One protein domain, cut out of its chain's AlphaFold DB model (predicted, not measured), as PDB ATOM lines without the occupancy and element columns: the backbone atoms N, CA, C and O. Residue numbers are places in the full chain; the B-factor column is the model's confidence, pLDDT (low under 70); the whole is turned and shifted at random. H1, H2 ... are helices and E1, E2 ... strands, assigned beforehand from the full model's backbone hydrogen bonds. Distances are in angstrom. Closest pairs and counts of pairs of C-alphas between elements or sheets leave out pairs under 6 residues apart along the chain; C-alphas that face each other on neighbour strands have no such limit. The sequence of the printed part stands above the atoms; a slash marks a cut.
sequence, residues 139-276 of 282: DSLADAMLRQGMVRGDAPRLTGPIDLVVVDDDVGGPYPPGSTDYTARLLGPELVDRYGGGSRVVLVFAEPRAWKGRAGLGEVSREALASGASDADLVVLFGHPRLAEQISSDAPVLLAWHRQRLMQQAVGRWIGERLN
ATOM      1  N   ASP A 139     210.188 263.048 260.918       92.94
ATOM      2  CA  ASP A 139     210.024 264.377 261.519       92.94
ATOM      3  C   ASP A 139     209.527 264.280 262.960       92.94
ATOM      4  O   ASP A 139     210.096 264.913 263.844       92.94
ATOM      5  N   SER A 140     208.529 263.427 263.218       92.81
ATOM      6  CA  SER A 140     208.000 263.229 264.573       92.81
ATOM      7  C   SER A 140     209.029 262.609 265.524       92.81
ATOM      8  O   SER A 140     209.066 262.964 266.701       92.81
ATOM      9  N   LEU A 141     209.908 261.736 265.015       92.38
ATOM     10  CA  LEU A 141     211.036 261.208 265.782       92.38
ATOM     11  C   LEU A 141     212.046 262.319 266.105       92.38
ATOM     12  O   LEU A 141     212.441 262.455 267.260       92.38
ATOM     13  N   ALA A 142     212.436 263.132 265.120       93.62
ATOM     14  CA  ALA A 142     213.379 264.231 265.331       93.62
ATOM     15  C   ALA A 142     212.843 265.272 266.330       93.62
ATOM     16  O   ALA A 142     213.572 265.709 267.220       93.62
ATOM     17  N   ASP A 143     211.556 265.607 266.244       93.69
ATOM     18  CA  ASP A 143     210.896 266.508 267.191       93.69
ATOM     19  C   ASP A 143     210.874 265.911 268.605       93.69
ATOM     20  O   ASP A 143     211.204 266.592 269.578       93.69
ATOM     21  N   ALA A 144     210.519 264.628 268.731       92.50
ATOM     22  CA  ALA A 144     210.514 263.933 270.015       92.50
ATOM     23  C   ALA A 144     211.915 263.885 270.642       92.50
ATOM     24  O   ALA A 144     212.044 264.137 271.840       92.50
ATOM     25  N   MET A 145     212.958 263.641 269.840       91.50
ATOM     26  CA  MET A 145     214.348 263.670 270.303       91.50
ATOM     27  C   MET A 145     214.695 265.022 270.931       91.50
ATOM     28  O   MET A 145     215.204 265.050 272.047       91.50
ATOM     29  N   LEU A 146     214.372 266.145 270.279       92.06
ATOM     30  CA  LEU A 146     214.690 267.476 270.814       92.06
ATOM     31  C   LEU A 146     213.864 267.849 272.058       92.06
ATOM     32  O   LEU A 146     214.342 268.604 272.908       92.06
ATOM     33  N   ARG A 147     212.638 267.326 272.200       87.50
ATOM     34  CA  ARG A 147     211.790 267.568 273.383       87.50
ATOM     35  C   ARG A 147     212.244 266.803 274.625       87.50
ATOM     36  O   ARG A 147     212.040 267.294 275.730       87.50
ATOM     37  N   GLN A 148     212.857 265.630 274.473       83.88
ATOM     38  CA  GLN A 148     213.182 264.721 275.582       83.88
ATOM     39  C   GLN A 148     214.484 265.062 276.341       83.88
ATOM     40  O   GLN A 148     215.087 264.186 276.953       83.88
ATOM     41  N   GLY A 149     214.912 266.330 276.349       71.69
ATOM     42  CA  GLY A 149     216.039 266.776 277.185       71.69
ATOM     43  C   GLY A 149     217.393 266.821 276.475       71.69
ATOM     44  O   GLY A 149     218.413 266.456 277.051       71.69
ATOM     45  N   MET A 150     217.423 267.306 275.231       87.56
ATOM     46  CA  MET A 150     218.669 267.537 274.479       87.56
ATOM     47  C   MET A 150     219.320 268.897 274.777       87.56
ATOM     48  O   MET A 150     220.192 269.326 274.027       87.56
ATOM     49  N   VAL A 151     218.906 269.599 275.833       92.88
ATOM     50  CA  VAL A 151     219.488 270.891 276.218       92.88
ATOM     51  C   VAL A 151     220.487 270.672 277.348       92.88
ATOM     52  O   VAL A 151     220.138 270.096 278.376       92.88
ATOM     53  N   ARG A 152     221.727 271.130 277.164       91.94
ATOM     54  CA  ARG A 152     222.671 271.337 278.269       91.94
ATOM     55  C   ARG A 152     222.428 272.729 278.850       91.94
ATOM     56  O   ARG A 152     222.537 273.703 278.112       91.94
ATOM     57  N   GLY A 153     222.119 272.801 280.142       90.19
ATOM     58  CA  GLY A 153     221.631 274.021 280.796       90.19
ATOM     59  C   GLY A 153     220.103 274.120 280.772       90.19
ATOM     60  O   GLY A 153     219.416 273.180 280.366       90.19
ATOM     61  N   ASP A 154     219.572 275.260 281.208       89.44
ATOM     62  CA  ASP A 154     218.130 275.504 281.228       89.44
ATOM     63  C   ASP A 154     217.638 275.986 279.862       89.44
ATOM     64  O   ASP A 154     218.233 276.859 279.234       89.44
ATOM     65  N   ALA A 155     216.532 275.417 279.380       86.75
ATOM     66  CA  ALA A 155     215.975 275.824 278.095       86.75
ATOM     67  C   ALA A 155     215.513 277.296 278.152       86.75
ATOM     68  O   ALA A 155     214.673 277.630 278.995       86.75
ATOM     69  N   PRO A 156     215.993 278.167 277.243       90.50
ATOM     70  CA  PRO A 156     215.705 279.589 277.311       90.50
ATOM     71  C   PRO A 156     214.286 279.879 276.812       90.50
ATOM     72  O   PRO A 156     213.718 279.134 276.001       90.50
ATOM     73  N   ARG A 157     213.720 281.002 277.263       90.44
ATOM     74  CA  ARG A 157     212.647 281.682 276.527       90.44
ATOM     75  C   ARG A 157     213.299 282.530 275.444       90.44
ATOM     76  O   ARG A 157     214.295 283.183 275.723       90.44
ATOM     77  N   LEU A 158     212.738 282.515 274.240       93.50
ATOM     78  CA  LEU A 158     213.269 283.280 273.114       93.50
ATOM     79  C   LEU A 158     212.315 284.420 272.771       93.50
ATOM     80  O   LEU A 158     211.096 284.261 272.861       93.50
ATOM     81  N   THR A 159     212.863 285.555 272.356       92.94
ATOM     82  CA  THR A 159     212.115 286.725 271.893       92.94
ATOM     83  C   THR A 159     212.349 286.922 270.401       92.94
ATOM     84  O   THR A 159     213.470 286.800 269.912       92.94
ATOM     85  N   GLY A 160     211.272 287.162 269.653       87.88
ATOM     86  CA  GLY A 160     211.335 287.354 268.206       87.88
ATOM     87  C   GLY A 160     211.407 288.831 267.811       87.88
ATOM     88  O   GLY A 160     210.960 289.679 268.588       87.88
ATOM     89  N   PRO A 161     211.886 289.130 266.593       91.81
ATOM     90  CA  PRO A 161     212.522 288.202 265.644       91.81
ATOM     91  C   PRO A 161     213.953 287.826 266.084       91.81
ATOM     92  O   PRO A 161     214.620 288.601 266.764       91.81
ATOM     93  N   ILE A 162     214.415 286.625 265.722       94.12
ATOM     94  CA  ILE A 162     215.725 286.107 266.145       94.12
ATOM     95  C   ILE A 162     216.852 286.574 265.224       94.12
ATOM     96  O   ILE A 162     216.707 286.559 263.997       94.12
ATOM     97  N   ASP A 163     218.012 286.870 265.809       93.62
ATOM     98  CA  ASP A 163     219.268 286.959 265.066       93.62
ATOM     99  C   ASP A 163     219.885 285.561 264.952       93.62
ATOM    100  O   ASP A 163     220.330 284.971 265.939       93.62
ATOM    101  N   LEU A 164     219.884 285.008 263.736       93.81
ATOM    102  CA  LEU A 164     220.423 283.682 263.456       93.81
ATOM    103  C   LEU A 164     221.851 283.783 262.908       93.81
ATOM    104  O   LEU A 164     222.082 284.236 261.781       93.81
ATOM    105  N   VAL A 165     222.808 283.273 263.678       93.94
ATOM    106  CA  VAL A 165     224.226 283.223 263.306       93.94
ATOM    107  C   VAL A 165     224.616 281.793 262.968       93.94
ATOM    108  O   VAL A 165     224.225 280.861 263.661       93.94
ATOM    109  N   VAL A 166     225.402 281.600 261.909       95.50
ATOM    110  CA  VAL A 166     225.880 280.276 261.489       95.50
ATOM    111  C   VAL A 166     227.393 280.199 261.646       95.50
ATOM    112  O   VAL A 166     228.119 281.023 261.095       95.50
ATOM    113  N   VAL A 167     227.857 279.160 262.336       95.88
ATOM    114  CA  VAL A 167     229.254 278.723 262.370       95.88
ATOM    115  C   VAL A 167     229.316 277.327 261.755       95.88
ATOM    116  O   VAL A 167     228.809 276.369 262.334       95.88
ATOM    117  N   ASP A 168     229.915 277.199 260.571       96.06
ATOM    118  CA  ASP A 168     230.060 275.913 259.877       96.06
ATOM    119  C   ASP A 168     231.527 275.460 259.894       96.06
ATOM    120  O   ASP A 168     232.375 276.015 259.201       96.06
ATOM    121  N   ASP A 169     231.826 274.457 260.718       95.62
ATOM    122  CA  ASP A 169     233.135 273.812 260.852       95.62
ATOM    123  C   ASP A 169     233.359 272.723 259.783       95.62
ATOM    124  O   ASP A 169     234.446 272.154 259.699       95.62
ATOM    125  N   ASP A 170     232.356 272.396 258.960       94.06
ATOM    126  CA  ASP A 170     232.456 271.394 257.888       94.06
ATOM    127  C   ASP A 170     232.925 271.976 256.543       94.06
ATOM    128  O   ASP A 170     232.981 271.253 255.546       94.06
ATOM    129  N   VAL A 171     233.247 273.267 256.485       92.25
ATOM    130  CA  VAL A 171     233.749 273.933 255.272       92.25
ATOM    131  C   VAL A 171     235.232 273.624 255.017       92.25
ATOM    132  O   VAL A 171     235.976 273.260 255.924       92.25
ATOM    133  N   GLY A 172     235.684 273.793 253.770       86.50
ATOM    134  CA  GLY A 172     237.105 273.679 253.396       86.50
ATOM    135  C   GLY A 172     237.596 272.266 253.063       86.50
ATOM    136  O   GLY A 172     238.771 272.085 252.753       86.50
ATOM    137  N   GLY A 173     236.711 271.267 253.099       86.38
ATOM    138  CA  GLY A 173     237.014 269.905 252.665       86.38
ATOM    139  C   GLY A 173     236.933 269.698 251.143       86.38
ATOM    140  O   GLY A 173     236.489 270.578 250.409       86.38
ATOM    141  N   PRO A 174     237.281 268.491 250.655       86.62
ATOM    142  CA  PRO A 174     237.191 268.126 249.235       86.62
ATOM    143  C   PRO A 174     235.746 267.956 248.729       86.62
ATOM    144  O   PRO A 174     235.528 267.740 247.539       86.62
ATOM    145  N   TYR A 175     234.761 268.036 249.627       85.12
ATOM    146  CA  TYR A 175     233.339 267.923 249.324       85.12
ATOM    147  C   TYR A 175     232.606 269.169 249.826       85.12
ATOM    148  O   TYR A 175     232.914 269.637 250.926       85.12
ATOM    149  N   PRO A 176     231.624 269.691 249.070       85.38
ATOM    150  CA  PRO A 176     230.836 270.828 249.522       85.38
ATOM    151  C   PRO A 176     230.050 270.472 250.798       85.38
ATOM    152  O   PRO A 176     229.535 269.352 250.908       85.38
ATOM    153  N   PRO A 177     229.934 271.402 251.762       84.62
ATOM    154  CA  PRO A 177     229.114 271.198 252.949       84.62
ATOM    155  C   PRO A 177     227.628 271.107 252.567       84.62
ATOM    156  O   PRO A 177     227.193 271.605 251.528       84.62
ATOM    157  N   GLY A 178     226.828 270.465 253.422       88.94
ATOM    158  CA  GLY A 178     225.369 270.459 253.265       88.94
ATOM    159  C   GLY A 178     224.745 271.840 253.513       88.94
ATOM    160  O   GLY A 178     225.415 272.768 253.949       88.94
ATOM    161  N   SER A 179     223.434 271.985 253.306       94.94
ATOM    162  CA  SER A 179     222.760 273.260 253.614       94.94
ATOM    163  C   SER A 179     222.796 273.589 255.111       94.94
ATOM    164  O   SER A 179     222.830 272.679 255.943       94.94
ATOM    165  N   THR A 180     222.740 274.876 255.450       96.75
ATOM    166  CA  THR A 180     222.710 275.407 256.831       96.75
ATOM    167  C   THR A 180     221.472 276.258 257.125       96.75
ATOM    168  O   THR A 180     221.328 276.806 258.215       96.75
ATOM    169  N   ASP A 181     220.571 276.385 256.153       96.19
ATOM    170  CA  ASP A 181     219.497 277.375 256.152       96.19
ATOM    171  C   ASP A 181     218.097 276.783 256.356       96.19
ATOM    172  O   ASP A 181     217.118 277.527 256.369       96.19
ATOM    173  N   TYR A 182     217.958 275.467 256.546       97.81
ATOM    174  CA  TYR A 182     216.636 274.851 256.701       97.81
ATOM    175  C   TYR A 182     215.919 275.330 257.969       97.81
ATOM    176  O   TYR A 182     214.695 275.447 257.949       97.81
ATOM    177  N   THR A 183     216.663 275.653 259.034       97.50
ATOM    178  CA  THR A 183     216.113 276.287 260.243       97.50
ATOM    179  C   THR A 183     215.517 277.657 259.910       97.50
ATOM    180  O   THR A 183     214.355 277.911 260.214       97.50
ATOM    181  N   ALA A 184     216.284 278.513 259.222       96.06
ATOM    182  CA  ALA A 184     215.850 279.856 258.836       96.06
ATOM    183  C   ALA A 184     214.652 279.819 257.876       96.06
ATOM    184  O   ALA A 184     213.663 280.515 258.083       96.06
ATOM    185  N   ARG A 185     214.707 278.953 256.854       96.19
ATOM    186  CA  ARG A 185     213.618 278.771 255.881       96.19
ATOM    187  C   ARG A 185     212.317 278.323 256.537       96.19
ATOM    188  O   ARG A 185     211.254 278.704 256.062       96.19
ATOM    189  N   LEU A 186     212.395 277.496 257.581       95.75
ATOM    190  CA  LEU A 186     211.210 277.040 258.300       95.75
ATOM    191  C   LEU A 186     210.602 278.153 259.166       95.75
ATOM    192  O   LEU A 186     209.384 278.290 259.189       95.75
ATOM    193  N   LEU A 187     211.434 278.925 259.869       94.38
ATOM    194  CA  LEU A 187     210.978 280.046 260.700       94.38
ATOM    195  C   LEU A 187     210.399 281.192 259.858       94.38
ATOM    196  O   LEU A 187     209.451 281.849 260.280       94.38
ATOM    197  N   GLY A 188     210.932 281.391 258.654       93.44
ATOM    198  CA  GLY A 188     210.475 282.417 257.726       93.44
ATOM    199  C   GLY A 188     211.035 283.813 258.038       93.44
ATOM    200  O   GLY A 188     211.611 284.044 259.102       93.44
ATOM    201  N   PRO A 189     210.880 284.760 257.094       90.25
ATOM    202  CA  PRO A 189     211.496 286.086 257.176       90.25
ATOM    203  C   PRO A 189     210.904 286.978 258.274       90.25
ATOM    204  O   PRO A 189     211.542 287.940 258.676       90.25
ATOM    205  N   GLU A 190     209.704 286.673 258.774       87.12
ATOM    206  CA  GLU A 190     209.080 287.447 259.856       87.12
ATOM    207  C   GLU A 190     209.669 287.128 261.232       87.12
ATOM    208  O   GLU A 190     209.598 287.948 262.143       87.12
ATOM    209  N   LEU A 191     210.246 285.935 261.390       89.06
ATOM    210  CA  LEU A 191     210.821 285.484 262.654       89.06
ATOM    211  C   LEU A 191     212.346 285.532 262.666       89.06
ATOM    212  O   LEU A 191     212.909 285.357 263.739       89.06
ATOM    213  N   VAL A 192     213.008 285.760 261.528       90.12
ATOM    214  CA  VAL A 192     214.474 285.815 261.420       90.12
ATOM    215  C   VAL A 192     214.894 287.181 260.889       90.12
ATOM    216  O   VAL A 192     214.760 287.452 259.697       90.12
ATOM    217  N   ASP A 193     215.448 288.012 261.769       87.50
ATOM    218  CA  ASP A 193     215.978 289.335 261.442       87.50
ATOM    219  C   ASP A 193     217.212 289.638 262.301       87.50
ATOM    220  O   ASP A 193     217.134 289.756 263.523       87.50
ATOM    221  N   ARG A 194     218.359 289.823 261.636       72.69
ATOM    222  CA  ARG A 194     219.651 290.117 262.272       72.69
ATOM    223  C   ARG A 194     219.645 291.424 263.071       72.69
ATOM    224  O   ARG A 194     220.455 291.576 263.979       72.69
ATOM    225  N   TYR A 195     218.768 292.369 262.738       74.19
ATOM    226  CA  TYR A 195     218.719 293.687 263.380       74.19
ATOM    227  C   TYR A 195     217.440 293.924 264.180       74.19
ATOM    228  O   TYR A 195     217.212 295.037 264.652       74.19
ATOM    229  N   GLY A 196     216.620 292.891 264.367       69.19
ATOM    230  CA  GLY A 196     215.321 293.035 265.015       69.19
ATOM    231  C   GLY A 196     215.366 293.071 266.546       69.19
ATOM    232  O   GLY A 196     214.328 293.253 267.175       69.19
ATOM    233  N   GLY A 197     216.552 292.925 267.153       78.81
ATOM    234  CA  GLY A 197     216.773 293.117 268.593       78.81
ATOM    235  C   GLY A 197     216.177 292.039 269.508       78.81
ATOM    236  O   GLY A 197     216.111 292.255 270.718       78.81
ATOM    237  N   GLY A 198     215.721 290.914 268.950       90.62
ATOM    238  CA  GLY A 198     215.299 289.740 269.712       90.62
ATOM    239  C   GLY A 198     216.468 288.828 270.083       90.62
ATOM    240  O   GLY A 198     217.630 289.234 270.072       90.62
ATOM    241  N   SER A 199     216.151 287.581 270.424       94.44
ATOM    242  CA  SER A 199     217.144 286.617 270.886       94.44
ATOM    243  C   SER A 199     218.170 286.254 269.814       94.44
ATOM    244  O   SER A 199     217.828 286.042 268.647       94.44
ATOM    245  N   ARG A 200     219.422 286.079 270.235       94.25
ATOM    246  CA  ARG A 200     220.523 285.620 269.388       94.25
ATOM    247  C   ARG A 200     220.663 284.101 269.460       94.25
ATOM    248  O   ARG A 200     220.895 283.534 270.527       94.25
ATOM    249  N   VAL A 201     220.564 283.434 268.312       95.88
ATOM    250  CA  VAL A 201     220.688 281.976 268.190       95.88
ATOM    251  C   VAL A 201     221.866 281.619 267.287       95.88
ATOM    252  O   VAL A 201     221.883 281.962 266.104       95.88
ATOM    253  N   VAL A 202     222.830 280.869 267.820       96.81
ATOM    254  CA  VAL A 202     224.019 280.431 267.073       96.81
ATOM    255  C   VAL A 202     223.873 278.972 266.651       96.81
ATOM    256  O   VAL A 202     223.825 278.072 267.485       96.81
ATOM    257  N   LEU A 203     223.832 278.716 265.347       97.62
ATOM    258  CA  LEU A 203     223.828 277.379 264.761       97.62
ATOM    259  C   LEU A 203     225.261 276.929 264.466       97.62
ATOM    260  O   LEU A 203     225.944 277.518 263.630       97.62
ATOM    261  N   VAL A 204     225.695 275.854 265.117       97.56
ATOM    262  CA  VAL A 204     227.034 275.276 264.980       97.56
ATOM    263  C   VAL A 204     226.947 273.961 264.220       97.56
ATOM    264  O   VAL A 204     226.419 272.976 264.734       97.56
ATOM    265  N   PHE A 205     227.483 273.924 263.006       97.38
ATOM    266  CA  PHE A 205     227.593 272.712 262.194       97.38
ATOM    267  C   PHE A 205     229.002 272.150 262.335       97.38
ATOM    268  O   PHE A 205     229.962 272.808 261.954       97.38
ATOM    269  N   ALA A 206     229.144 270.970 262.939       95.69
ATOM    270  CA  ALA A 206     230.453 270.418 263.281       95.69
ATOM    271  C   ALA A 206     230.440 268.888 263.267       95.69
ATOM    272  O   ALA A 206     230.583 268.208 264.290       95.69
ATOM    273  N   GLU A 207     230.242 268.325 262.083       92.50
ATOM    274  CA  GLU A 207     230.187 266.886 261.910       92.50
ATOM    275  C   GLU A 207     231.589 266.270 261.940       92.50
ATOM    276  O   GLU A 207     232.561 266.869 261.454       92.50
ATOM    277  N   PRO A 208     231.724 265.044 262.475       87.88
ATOM    278  CA  PRO A 208     232.928 264.259 262.273       87.88
ATOM    279  C   PRO A 208     233.095 263.970 260.778       87.88
ATOM    280  O   PRO A 208     232.276 263.288 260.165       87.88
ATOM    281  N   ARG A 209     234.166 264.491 260.179       87.44
ATOM    282  CA  ARG A 209     234.506 264.258 258.772       87.44
ATOM    283  C   ARG A 209     235.901 263.657 258.690       87.44
ATOM    284  O   ARG A 209     236.827 264.195 259.286       87.44
ATOM    285  N   ALA A 210     236.054 262.579 257.919       82.50
ATOM    286  CA  ALA A 210     237.332 261.872 257.791       82.50
ATOM    287  C   ALA A 210     238.478 262.798 257.340       82.50
ATOM    288  O   ALA A 210     239.577 262.731 257.880       82.50
ATOM    289  N   TRP A 211     238.199 263.727 256.420       85.88
ATOM    290  CA  TRP A 211     239.190 264.668 255.885       85.88
ATOM    291  C   TRP A 211     239.632 265.755 256.876       85.88
ATOM    292  O   TRP A 211     240.649 266.397 256.634       85.88
ATOM    293  N   LYS A 212     238.908 265.983 257.984       89.44
ATOM    294  CA  LYS A 212     239.281 267.021 258.961       89.44
ATOM    295  C   LYS A 212     240.566 266.674 259.709       89.44
ATOM    296  O   LYS A 212     241.227 267.578 260.206       89.44
ATOM    297  N   GLY A 213     240.881 265.384 259.868       87.44
ATOM    298  CA  GLY A 213     242.042 264.937 260.647       87.44
ATOM    299  C   GLY A 213     242.003 265.333 262.132       87.44
ATOM    300  O   GLY A 213     243.001 265.203 262.831       87.44
ATOM    301  N   ARG A 214     240.858 265.818 262.632       90.38
ATOM    302  CA  ARG A 214     240.658 266.270 264.015       90.38
ATOM    303  C   ARG A 214     239.286 265.858 264.534       90.38
ATOM    304  O   ARG A 214     238.321 265.777 263.778       90.38
ATOM    305  N   ALA A 215     239.203 265.630 265.843       88.62
ATOM    306  CA  ALA A 215     237.956 265.262 266.513       88.62
ATOM    307  C   ALA A 215     237.173 266.468 267.063       88.62
ATOM    308  O   ALA A 215     235.959 266.359 267.240       88.62
ATOM    309  N   GLY A 216     237.866 267.567 267.381       93.88
ATOM    310  CA  GLY A 216     237.301 268.801 267.937       93.88
ATOM    311  C   GLY A 216     237.011 269.864 266.880       93.88
ATOM    312  O   GLY A 216     237.316 269.654 265.707       93.88
ATOM    313  N   LEU A 217     236.470 271.006 267.315       94.81
ATOM    314  CA  LEU A 217     236.286 272.206 266.489       94.81
ATOM    315  C   LEU A 217     237.634 272.767 266.014       94.81
ATOM    316  O   LEU A 217     238.634 272.669 266.729       94.81
ATOM    317  N   GLY A 218     237.652 273.346 264.815       93.94
ATOM    318  CA  GLY A 218     238.821 274.003 264.245       93.94
ATOM    319  C   GLY A 218     239.048 275.367 264.876       93.94
ATOM    320  O   GLY A 218     238.136 275.943 265.464       93.94
ATOM    321  N   GLU A 219     240.262 275.891 264.735       92.56
ATOM    322  CA  GLU A 219     240.656 277.188 265.293       92.56
ATOM    323  C   GLU A 219     239.738 278.322 264.818       92.56
ATOM    324  O   GLU A 219     239.112 278.976 265.645       92.56
ATOM    325  N   VAL A 220     239.512 278.431 263.504       92.56
ATOM    326  CA  VAL A 220     238.601 279.428 262.906       92.56
ATOM    327  C   VAL A 220     237.190 279.356 263.501       92.56
ATOM    328  O   VAL A 220     236.594 280.376 263.834       92.56
ATOM    329  N   SER A 221     236.639 278.151 263.672       94.06
ATOM    330  CA  SER A 221     235.303 277.978 264.251       94.06
ATOM    331  C   SER A 221     235.275 278.304 265.744       94.06
ATOM    332  O   SER A 221     234.279 278.837 266.225       94.06
ATOM    333  N   ARG A 222     236.355 278.028 266.485       92.62
ATOM    334  CA  ARG A 222     236.479 278.416 267.899       92.62
ATOM    335  C   ARG A 222     236.573 279.930 268.065       92.62
ATOM    336  O   ARG A 222     235.911 280.466 268.945       92.62
ATOM    337  N   GLU A 223     237.327 280.617 267.214       91.25
ATOM    338  CA  GLU A 223     237.412 282.084 267.202       91.25
ATOM    339  C   GLU A 223     236.065 282.724 266.836       91.25
ATOM    340  O   GLU A 223     235.610 283.669 267.491       91.25
ATOM    341  N   ALA A 224     235.374 282.164 265.837       91.50
ATOM    342  CA  ALA A 224     234.030 282.590 265.460       91.50
ATOM    343  C   ALA A 224     233.018 282.390 266.600       91.50
ATOM    344  O   ALA A 224     232.134 283.220 266.783       91.50
ATOM    345  N   LEU A 225     233.153 281.322 267.393       91.62
ATOM    346  CA  LEU A 225     232.301 281.087 268.562       91.62
ATOM    347  C   LEU A 225     232.645 282.013 269.727       91.62
ATOM    348  O   LEU A 225     231.739 282.579 270.325       91.62
ATOM    349  N   ALA A 226     233.930 282.217 270.019       86.88
ATOM    350  CA  ALA A 226     234.364 283.112 271.089       86.88
ATOM    351  C   ALA A 226     233.891 284.558 270.867       86.88
ATOM    352  O   ALA A 226     233.555 285.252 271.820       86.88
ATOM    353  N   SER A 227     233.837 285.002 269.610       83.00
ATOM    354  CA  SER A 227     233.311 286.322 269.250       83.00
ATOM    355  C   SER A 227     231.787 286.330 269.091       83.00
ATOM    356  O   SER A 227     231.117 287.188 269.659       83.00
ATOM    357  N   GLY A 228     231.228 285.378 268.340       77.75
ATOM    358  CA  GLY A 228     229.834 285.398 267.889       77.75
ATOM    359  C   GLY A 228     228.810 284.714 268.797       77.75
ATOM    360  O   GLY A 228     227.616 284.875 268.537       77.75
ATOM    361  N   ALA A 229     229.248 283.958 269.811       79.06
ATOM    362  CA  ALA A 229     228.381 283.270 270.774       79.06
ATOM    363  C   ALA A 229     228.495 283.807 272.213       79.06
ATOM    364  O   ALA A 229     227.874 283.248 273.118       79.06
ATOM    365  N   SER A 230     229.273 284.872 272.429       78.56
ATOM    366  CA  SER A 230     229.468 285.483 273.752       78.56
ATOM    367  C   SER A 230     228.182 286.090 274.332       78.56
ATOM    368  O   SER A 230     227.998 286.090 275.543       78.56
ATOM    369  N   ASP A 231     227.275 286.535 273.465       86.62
ATOM    370  CA  ASP A 231     225.967 287.128 273.759       86.62
ATOM    371  C   ASP A 231     224.799 286.261 273.251       86.62
ATOM    372  O   ASP A 231     223.689 286.751 273.058       86.62
ATOM    373  N   ALA A 232     225.041 284.974 272.980       93.38
ATOM    374  CA  ALA A 232     223.991 284.071 272.522       93.38
ATOM    375  C   ALA A 232     222.974 283.778 273.637       93.38
ATOM    376  O   ALA A 232     223.348 283.477 274.765       93.38
ATOM    377  N   ASP A 233     221.686 283.752 273.294       95.12
ATOM    378  CA  ASP A 233     220.634 283.221 274.171       95.12
ATOM    379  C   ASP A 233     220.495 281.700 274.029       95.12
ATOM    380  O   ASP A 233     219.980 281.011 274.911       95.12
ATOM    381  N   LEU A 234     220.929 281.165 272.884       96.06
ATOM    382  CA  LEU A 234     220.905 279.743 272.576       96.06
ATOM    383  C   LEU A 234     222.014 279.389 271.591       96.06
ATOM    384  O   LEU A 234     222.156 280.013 270.536       96.06
ATOM    385  N   VAL A 235     222.710 278.292 271.868       97.19
ATOM    386  CA  VAL A 235     223.561 277.629 270.880       97.19
ATOM    387  C   VAL A 235     222.908 276.320 270.450       97.19
ATOM    388  O   VAL A 235     222.450 275.535 271.274       97.19
ATOM    389  N   VAL A 236     222.872 276.048 269.149       97.62
ATOM    390  CA  VAL A 236     222.379 274.787 268.593       97.62
ATOM    391  C   VAL A 236     223.534 274.046 267.940       97.62
ATOM    392  O   VAL A 236     224.111 274.517 266.967       97.62
ATOM    393  N   LEU A 237     223.853 272.861 268.451       97.38
ATOM    394  CA  LEU A 237     224.952 272.035 267.966       97.38
ATOM    395  C   LEU A 237     224.445 270.926 267.036       97.38
ATOM    396  O   LEU A 237     223.962 269.885 267.483       97.38
ATOM    397  N   PHE A 238     224.636 271.114 265.733       97.38
ATOM    398  CA  PHE A 238     224.526 270.080 264.702       97.38
ATOM    399  C   PHE A 238     225.855 269.321 264.578       97.38
ATOM    400  O   PHE A 238     226.587 269.435 263.593       97.38
ATOM    401  N   GLY A 239     226.187 268.570 265.623       94.94
ATOM    402  CA  GLY A 239     227.406 267.778 265.695       94.94
ATOM    403  C   GLY A 239     227.415 266.855 266.909       94.94
ATOM    404  O   GLY A 239     226.430 266.721 267.637       94.94
ATOM    405  N   HIS A 240     228.558 266.219 267.156       94.25
ATOM    406  CA  HIS A 240     228.688 265.307 268.290       94.25
ATOM    407  C   HIS A 240     228.570 266.065 269.629       94.25
ATOM    408  O   HIS A 240     229.328 267.011 269.843       94.25
ATOM    409  N   PRO A 241     227.765 265.591 270.605       93.25
ATOM    410  CA  PRO A 241     227.537 266.286 271.879       93.25
ATOM    411  C   PRO A 241     228.762 266.642 272.731       93.25
ATOM    412  O   PRO A 241     228.676 267.508 273.592       93.25
ATOM    413  N   ARG A 242     229.912 265.996 272.499       93.19
ATOM    414  CA  ARG A 242     231.168 266.276 273.212       93.19
ATOM    415  C   ARG A 242     231.772 267.620 272.814       93.19
ATOM    416  O   ARG A 242     232.615 268.148 273.520       93.19
ATOM    417  N   LEU A 243     231.366 268.159 271.663       94.50
ATOM    418  CA  LEU A 243     231.822 269.466 271.206       94.50
ATOM    419  C   LEU A 243     231.188 270.606 272.001       94.50
ATOM    420  O   LEU A 243     231.732 271.700 271.962       94.50
ATOM    421  N   ALA A 244     230.108 270.357 272.752       93.19
ATOM    422  CA  ALA A 244     229.498 271.366 273.615       93.19
ATOM    423  C   ALA A 244     230.496 271.942 274.635       93.19
ATOM    424  O   ALA A 244     230.456 273.128 274.915       93.19
ATOM    425  N   GLU A 245     231.447 271.139 275.120       91.69
ATOM    426  CA  GLU A 245     232.510 271.588 276.039       91.69
ATOM    427  C   GLU A 245     233.560 272.492 275.370       91.69
ATOM    428  O   GLU A 245     234.374 273.100 276.052       91.69
ATOM    429  N   GLN A 246     233.566 272.572 274.037       92.12
ATOM    430  CA  GLN A 246     234.471 273.428 273.259       92.12
ATOM    431  C   GLN A 246     233.794 274.721 272.788       92.12
ATOM    432  O   GLN A 246     234.412 275.495 272.056       92.12
ATOM    433  N   ILE A 247     232.527 274.929 273.151       89.69
ATOM    434  CA  ILE A 247     231.774 276.139 272.833       89.69
ATOM    435  C   ILE A 247     231.943 277.096 274.011       89.69
ATOM    436  O   ILE A 247     231.411 276.858 275.090       89.69
ATOM    437  N   SER A 248     232.695 278.173 273.797       79.81
ATOM    438  CA  SER A 248     232.921 279.217 274.799       79.81
ATOM    439  C   SER A 248     231.706 280.147 274.892       79.81
ATOM    440  O   SER A 248     231.719 281.239 274.329       79.81
ATOM    441  N   SER A 249     230.635 279.691 275.542       82.00
ATOM    442  CA  SER A 249     229.411 280.463 275.787       82.00
ATOM    443  C   SER A 249     228.736 279.988 277.075       82.00
ATOM    444  O   SER A 249     228.717 278.787 277.341       82.00
ATOM    445  N   ASP A 250     228.155 280.916 277.839       86.62
ATOM    446  CA  ASP A 250     227.301 280.596 278.996       86.62
ATOM    447  C   ASP A 250     225.871 280.210 278.573       86.62
ATOM    448  O   ASP A 250     225.049 279.802 279.398       86.62
ATOM    449  N   ALA A 251     225.562 280.328 277.277       92.50
ATOM    450  CA  ALA A 251     224.261 279.995 276.729       92.50
ATOM    451  C   ALA A 251     223.957 278.491 276.845       92.50
ATOM    452  O   ALA A 251     224.844 277.646 276.667       92.50
ATOM    453  N   PRO A 252     222.682 278.119 277.041       95.19
ATOM    454  CA  PRO A 252     222.270 276.729 276.932       95.19
ATOM    455  C   PRO A 252     222.548 276.181 275.525       95.19
ATOM    456  O   PRO A 252     222.382 276.871 274.514       95.19
ATOM    457  N   VAL A 253     222.941 274.906 275.454       96.38
ATOM    458  CA  VAL A 253     223.291 274.236 274.193       96.38
ATOM    459  C   VAL A 253     222.252 273.174 273.851       96.38
ATOM    460  O   VAL A 253     222.159 272.148 274.527       96.38
ATOM    461  N   LEU A 254     221.507 273.377 272.765       96.88
ATOM    462  CA  LEU A 254     220.620 272.375 272.178       96.88
ATOM    463  C   LEU A 254     221.419 271.406 271.293       96.88
ATOM    464  O   LEU A 254     221.987 271.785 270.270       96.88
ATOM    465  N   LEU A 255     221.432 270.131 271.662       96.69
ATOM    466  CA  LEU A 255     222.139 269.060 270.966       96.69
ATOM    467  C   LEU A 255     221.279 268.495 269.824       96.69
ATOM    468  O   LEU A 255     220.433 267.625 270.028       96.69
ATOM    469  N   ALA A 256     221.517 268.973 268.603       96.31
ATOM    470  CA  ALA A 256     220.776 268.593 267.399       96.31
ATOM    471  C   ALA A 256     221.463 267.500 266.550       96.31
ATOM    472  O   ALA A 256     220.914 267.079 265.533       96.31
ATOM    473  N   TRP A 257     222.629 267.007 266.985       93.44
ATOM    474  CA  TRP A 257     223.380 265.854 266.456       93.44
ATOM    475  C   TRP A 257     223.942 265.969 265.034       93.44
ATOM    476  O   TRP A 257     225.146 265.819 264.848       93.44
ATOM    477  N   HIS A 258     223.101 266.165 264.022       92.38
ATOM    478  CA  HIS A 258     223.486 266.045 262.614       92.38
ATOM    479  C   HIS A 258     222.889 267.197 261.809       92.38
ATOM    480  O   HIS A 258     221.733 267.560 261.996       92.38
ATOM    481  N   ARG A 259     223.636 267.723 260.836       94.75
ATOM    482  CA  ARG A 259     223.204 268.807 259.943       94.75
ATOM    483  C   ARG A 259     222.049 268.480 258.998       94.75
ATOM    484  O   ARG A 259     221.704 269.315 258.172       94.75
ATOM    485  N   GLN A 260     221.499 267.271 258.995       94.31
ATOM    486  CA  GLN A 260     220.474 266.897 258.019       94.31
ATOM    487  C   GLN A 260     219.256 267.826 258.093       94.31
ATOM    488  O   GLN A 260     218.891 268.306 259.167       94.31
ATOM    489  N   ARG A 261     218.590 268.020 256.944       95.88
ATOM    490  CA  ARG A 261     217.352 268.811 256.816       95.88
ATOM    491  C   ARG A 261     216.365 268.519 257.946       95.88
ATOM    492  O   ARG A 261     215.814 269.444 258.523       95.88
ATOM    493  N   LEU A 262     216.190 267.236 258.258       95.50
ATOM    494  CA  LEU A 262     215.290 266.749 259.295       95.50
ATOM    495  C   LEU A 262     215.539 267.413 260.658       95.50
ATOM    496  O   LEU A 262     214.615 267.948 261.261       95.50
ATOM    497  N   MET A 263     216.795 267.422 261.112       96.50
ATOM    498  CA  MET A 263     217.164 267.991 262.408       96.50
ATOM    499  C   MET A 263     217.117 269.515 262.393       96.50
ATOM    500  O   MET A 263     216.672 270.113 263.365       96.50
ATOM    501  N   GLN A 264     217.514 270.159 261.291       97.88
ATOM    502  CA  GLN A 264     217.385 271.613 261.157       97.88
ATOM    503  C   GLN A 264     215.918 272.066 261.209       97.88
ATOM    504  O   GLN A 264     215.584 273.043 261.875       97.88
ATOM    505  N   GLN A 265     215.013 271.329 260.561       97.25
ATOM    506  CA  GLN A 265     213.579 271.610 260.632       97.25
ATOM    507  C   GLN A 265     213.004 271.326 262.027       97.25
ATOM    508  O   GLN A 265     212.201 272.116 262.517       97.25
ATOM    509  N   ALA A 266     213.445 270.262 262.699       97.00
ATOM    510  CA  ALA A 266     213.060 270.007 264.087       97.00
ATOM    511  C   ALA A 266     213.512 271.147 265.021       97.00
ATOM    512  O   ALA A 266     212.734 271.607 265.854       97.00
ATOM    513  N   VAL A 267     214.729 271.675 264.832       97.56
ATOM    514  CA  VAL A 267     215.227 272.861 265.549       97.56
ATOM    515  C   VAL A 267     214.365 274.086 265.254       97.56
ATOM    516  O   VAL A 267     213.984 274.791 266.182       97.56
ATOM    517  N   GLY A 268     214.006 274.326 263.990       96.50
ATOM    518  CA  GLY A 268     213.119 275.433 263.625       96.50
ATOM    519  C   GLY A 268     211.762 275.357 264.338       96.50
ATOM    520  O   GLY A 268     211.316 276.351 264.903       96.50
ATOM    521  N   ARG A 269     211.134 274.171 264.399       95.50
ATOM    522  CA  ARG A 269     209.883 273.962 265.157       95.50
ATOM    523  C   ARG A 269     210.088 274.193 266.656       95.50
ATOM    524  O   ARG A 269     209.300 274.894 267.282       95.50
ATOM    525  N   TRP A 270     211.172 273.655 267.211       95.44
ATOM    526  CA  TRP A 270     211.520 273.786 268.627       95.44
ATOM    527  C   TRP A 270     211.758 275.245 269.056       95.44
ATOM    528  O   TRP A 270     211.366 275.631 270.161       95.44
ATOM    529  N   ILE A 271     212.376 276.054 268.186       95.25
ATOM    530  CA  ILE A 271     212.553 277.503 268.370       95.25
ATOM    531  C   ILE A 271     211.205 278.219 268.245       95.25
ATOM    532  O   ILE A 271     210.860 279.018 269.112       95.25
ATOM    533  N   GLY A 272     210.414 277.905 267.213       93.00
ATOM    534  CA  GLY A 272     209.106 278.525 266.977       93.00
ATOM    535  C   GLY A 272     208.153 278.397 268.172       93.00
ATOM    536  O   GLY A 272     207.498 279.365 268.550       93.00
ATOM    537  N   GLU A 273     208.145 277.240 268.836       91.50
ATOM    538  CA  GLU A 273     207.363 277.005 270.062       91.50
ATOM    539  C   GLU A 273     207.786 277.872 271.251       91.50
ATOM    540  O   GLU A 273     206.983 278.124 272.148       91.50
ATOM    541  N   ARG A 274     209.042 278.328 271.276       90.75
ATOM    542  CA  ARG A 274     209.583 279.193 272.333       90.75
ATOM    543  C   ARG A 274     209.404 280.674 272.048       90.75
ATOM    544  O   ARG A 274     209.371 281.443 273.002       90.75
ATOM    545  N   LEU A 275     209.269 281.044 270.776       88.38
ATOM    546  CA  LEU A 275     208.918 282.398 270.348       88.38
ATOM    547  C   LEU A 275     207.426 282.681 270.564       88.38
ATOM    548  O   LEU A 275     207.062 283.749 271.041       88.38
ATOM    549  N   ASN A 276     206.572 281.700 270.259       72.81
ATOM    550  CA  ASN A 276     205.122 281.774 270.423       72.81
ATOM    551  C   ASN A 276     204.633 280.590 271.269       72.81
ATOM    552  O   ASN A 276     204.144 279.602 270.706       72.81
TER     553      ASN A 276
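Overview. This is residues 139 to 276 of the 282 residues of the protein "Glyco_hydro_3 domain-containing protein" of Gemmatimonadales bacterium (UniProt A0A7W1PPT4). A twisted sheet of four strands runs through the middle, with H3 and H4 over one face; H5 grazes the sheet with residues 263 to 271, and H1 and H2 pack on H5. Long loops join the early parts, and H1 lies farthest from the middle. The printed part has 138 residues, with named elements in the order H1 E1 H2 E2 H3 E3 H4 E4 H5; the sheet order is E1 E2 E3 E4, all parallel. The class is mixed, helices and strands, with under half of the residues in named elements. The whole is compact, with a radius of gyration of the C-alphas of 14.0 A and spans of 42 by 33 by 27 A.

Arrangement. H1, residues 139 to 147, touches H5, residues 261 to 275, at a steep tilt of 52 degrees, the closest C-alphas being those of Asp 143 and Ala 266, 5.2 A apart. E1, residues 163 to 168, is an edge strand parallel to E2, residues 200 to 206; N 165 and O 201 are 2.9 A apart, within hydrogen-bond range. H2, residues 182 to 187, touches H5 at a shallow tilt of 28 degrees, closest at the C-alphas of Thr 183 and Gly 268, 4.6 A. E2 is parallel to E3, residues 234 to 239, with N 204 and O 236 at 2.8 A, and E3 to the edge strand E4, residues 253 to 255, with N 254 and O 235 at 2.8 A. H3, residues 219 to 228, and H4, residues 241 to 246, lie on the same face, making two layers, helices on one face of a sheet. H3 runs along the strands at a height over the sheet of 9.9 A; H4 runs slantwise to them at 8.0 A. Three strand-helix-strand units, parallel neighbour strands with a helix between, follow: E1 H2 E2 has a left-handed crossover, E2 H3 E3 and E3 H4 E4 right-handed ones. Every O i to N i+4 pair is within hydrogen-bond range in H1, H2 and H3; H5 has 10 of 11, H4 0 of 2 but 2 of 3 O i to N i+3 pairs.

Along the chain. H1 begins at C-alpha 139 (210.024, 264.377, 261.519) and is 12.4 A long. E1 measures 16.3 A, H2 8.7 A, E2 19.2 A, H3 13.8 A, E3 15.3 A, H4 10.0 A and E4 6.2 A. H5, 20.9 A, ends at C-alpha 275 (208.918, 282.398, 270.348).

Size, cuts and confidence. The farthest C-alphas, of Gly 213 and Asn 276, are 41.7 A apart. The printed part has no cut. H1 to E1, E1 to H2, H2 to E2 and E2 to H3 are long links. Mean pLDDT of the printed part is 91.3; residue 196 is under 70.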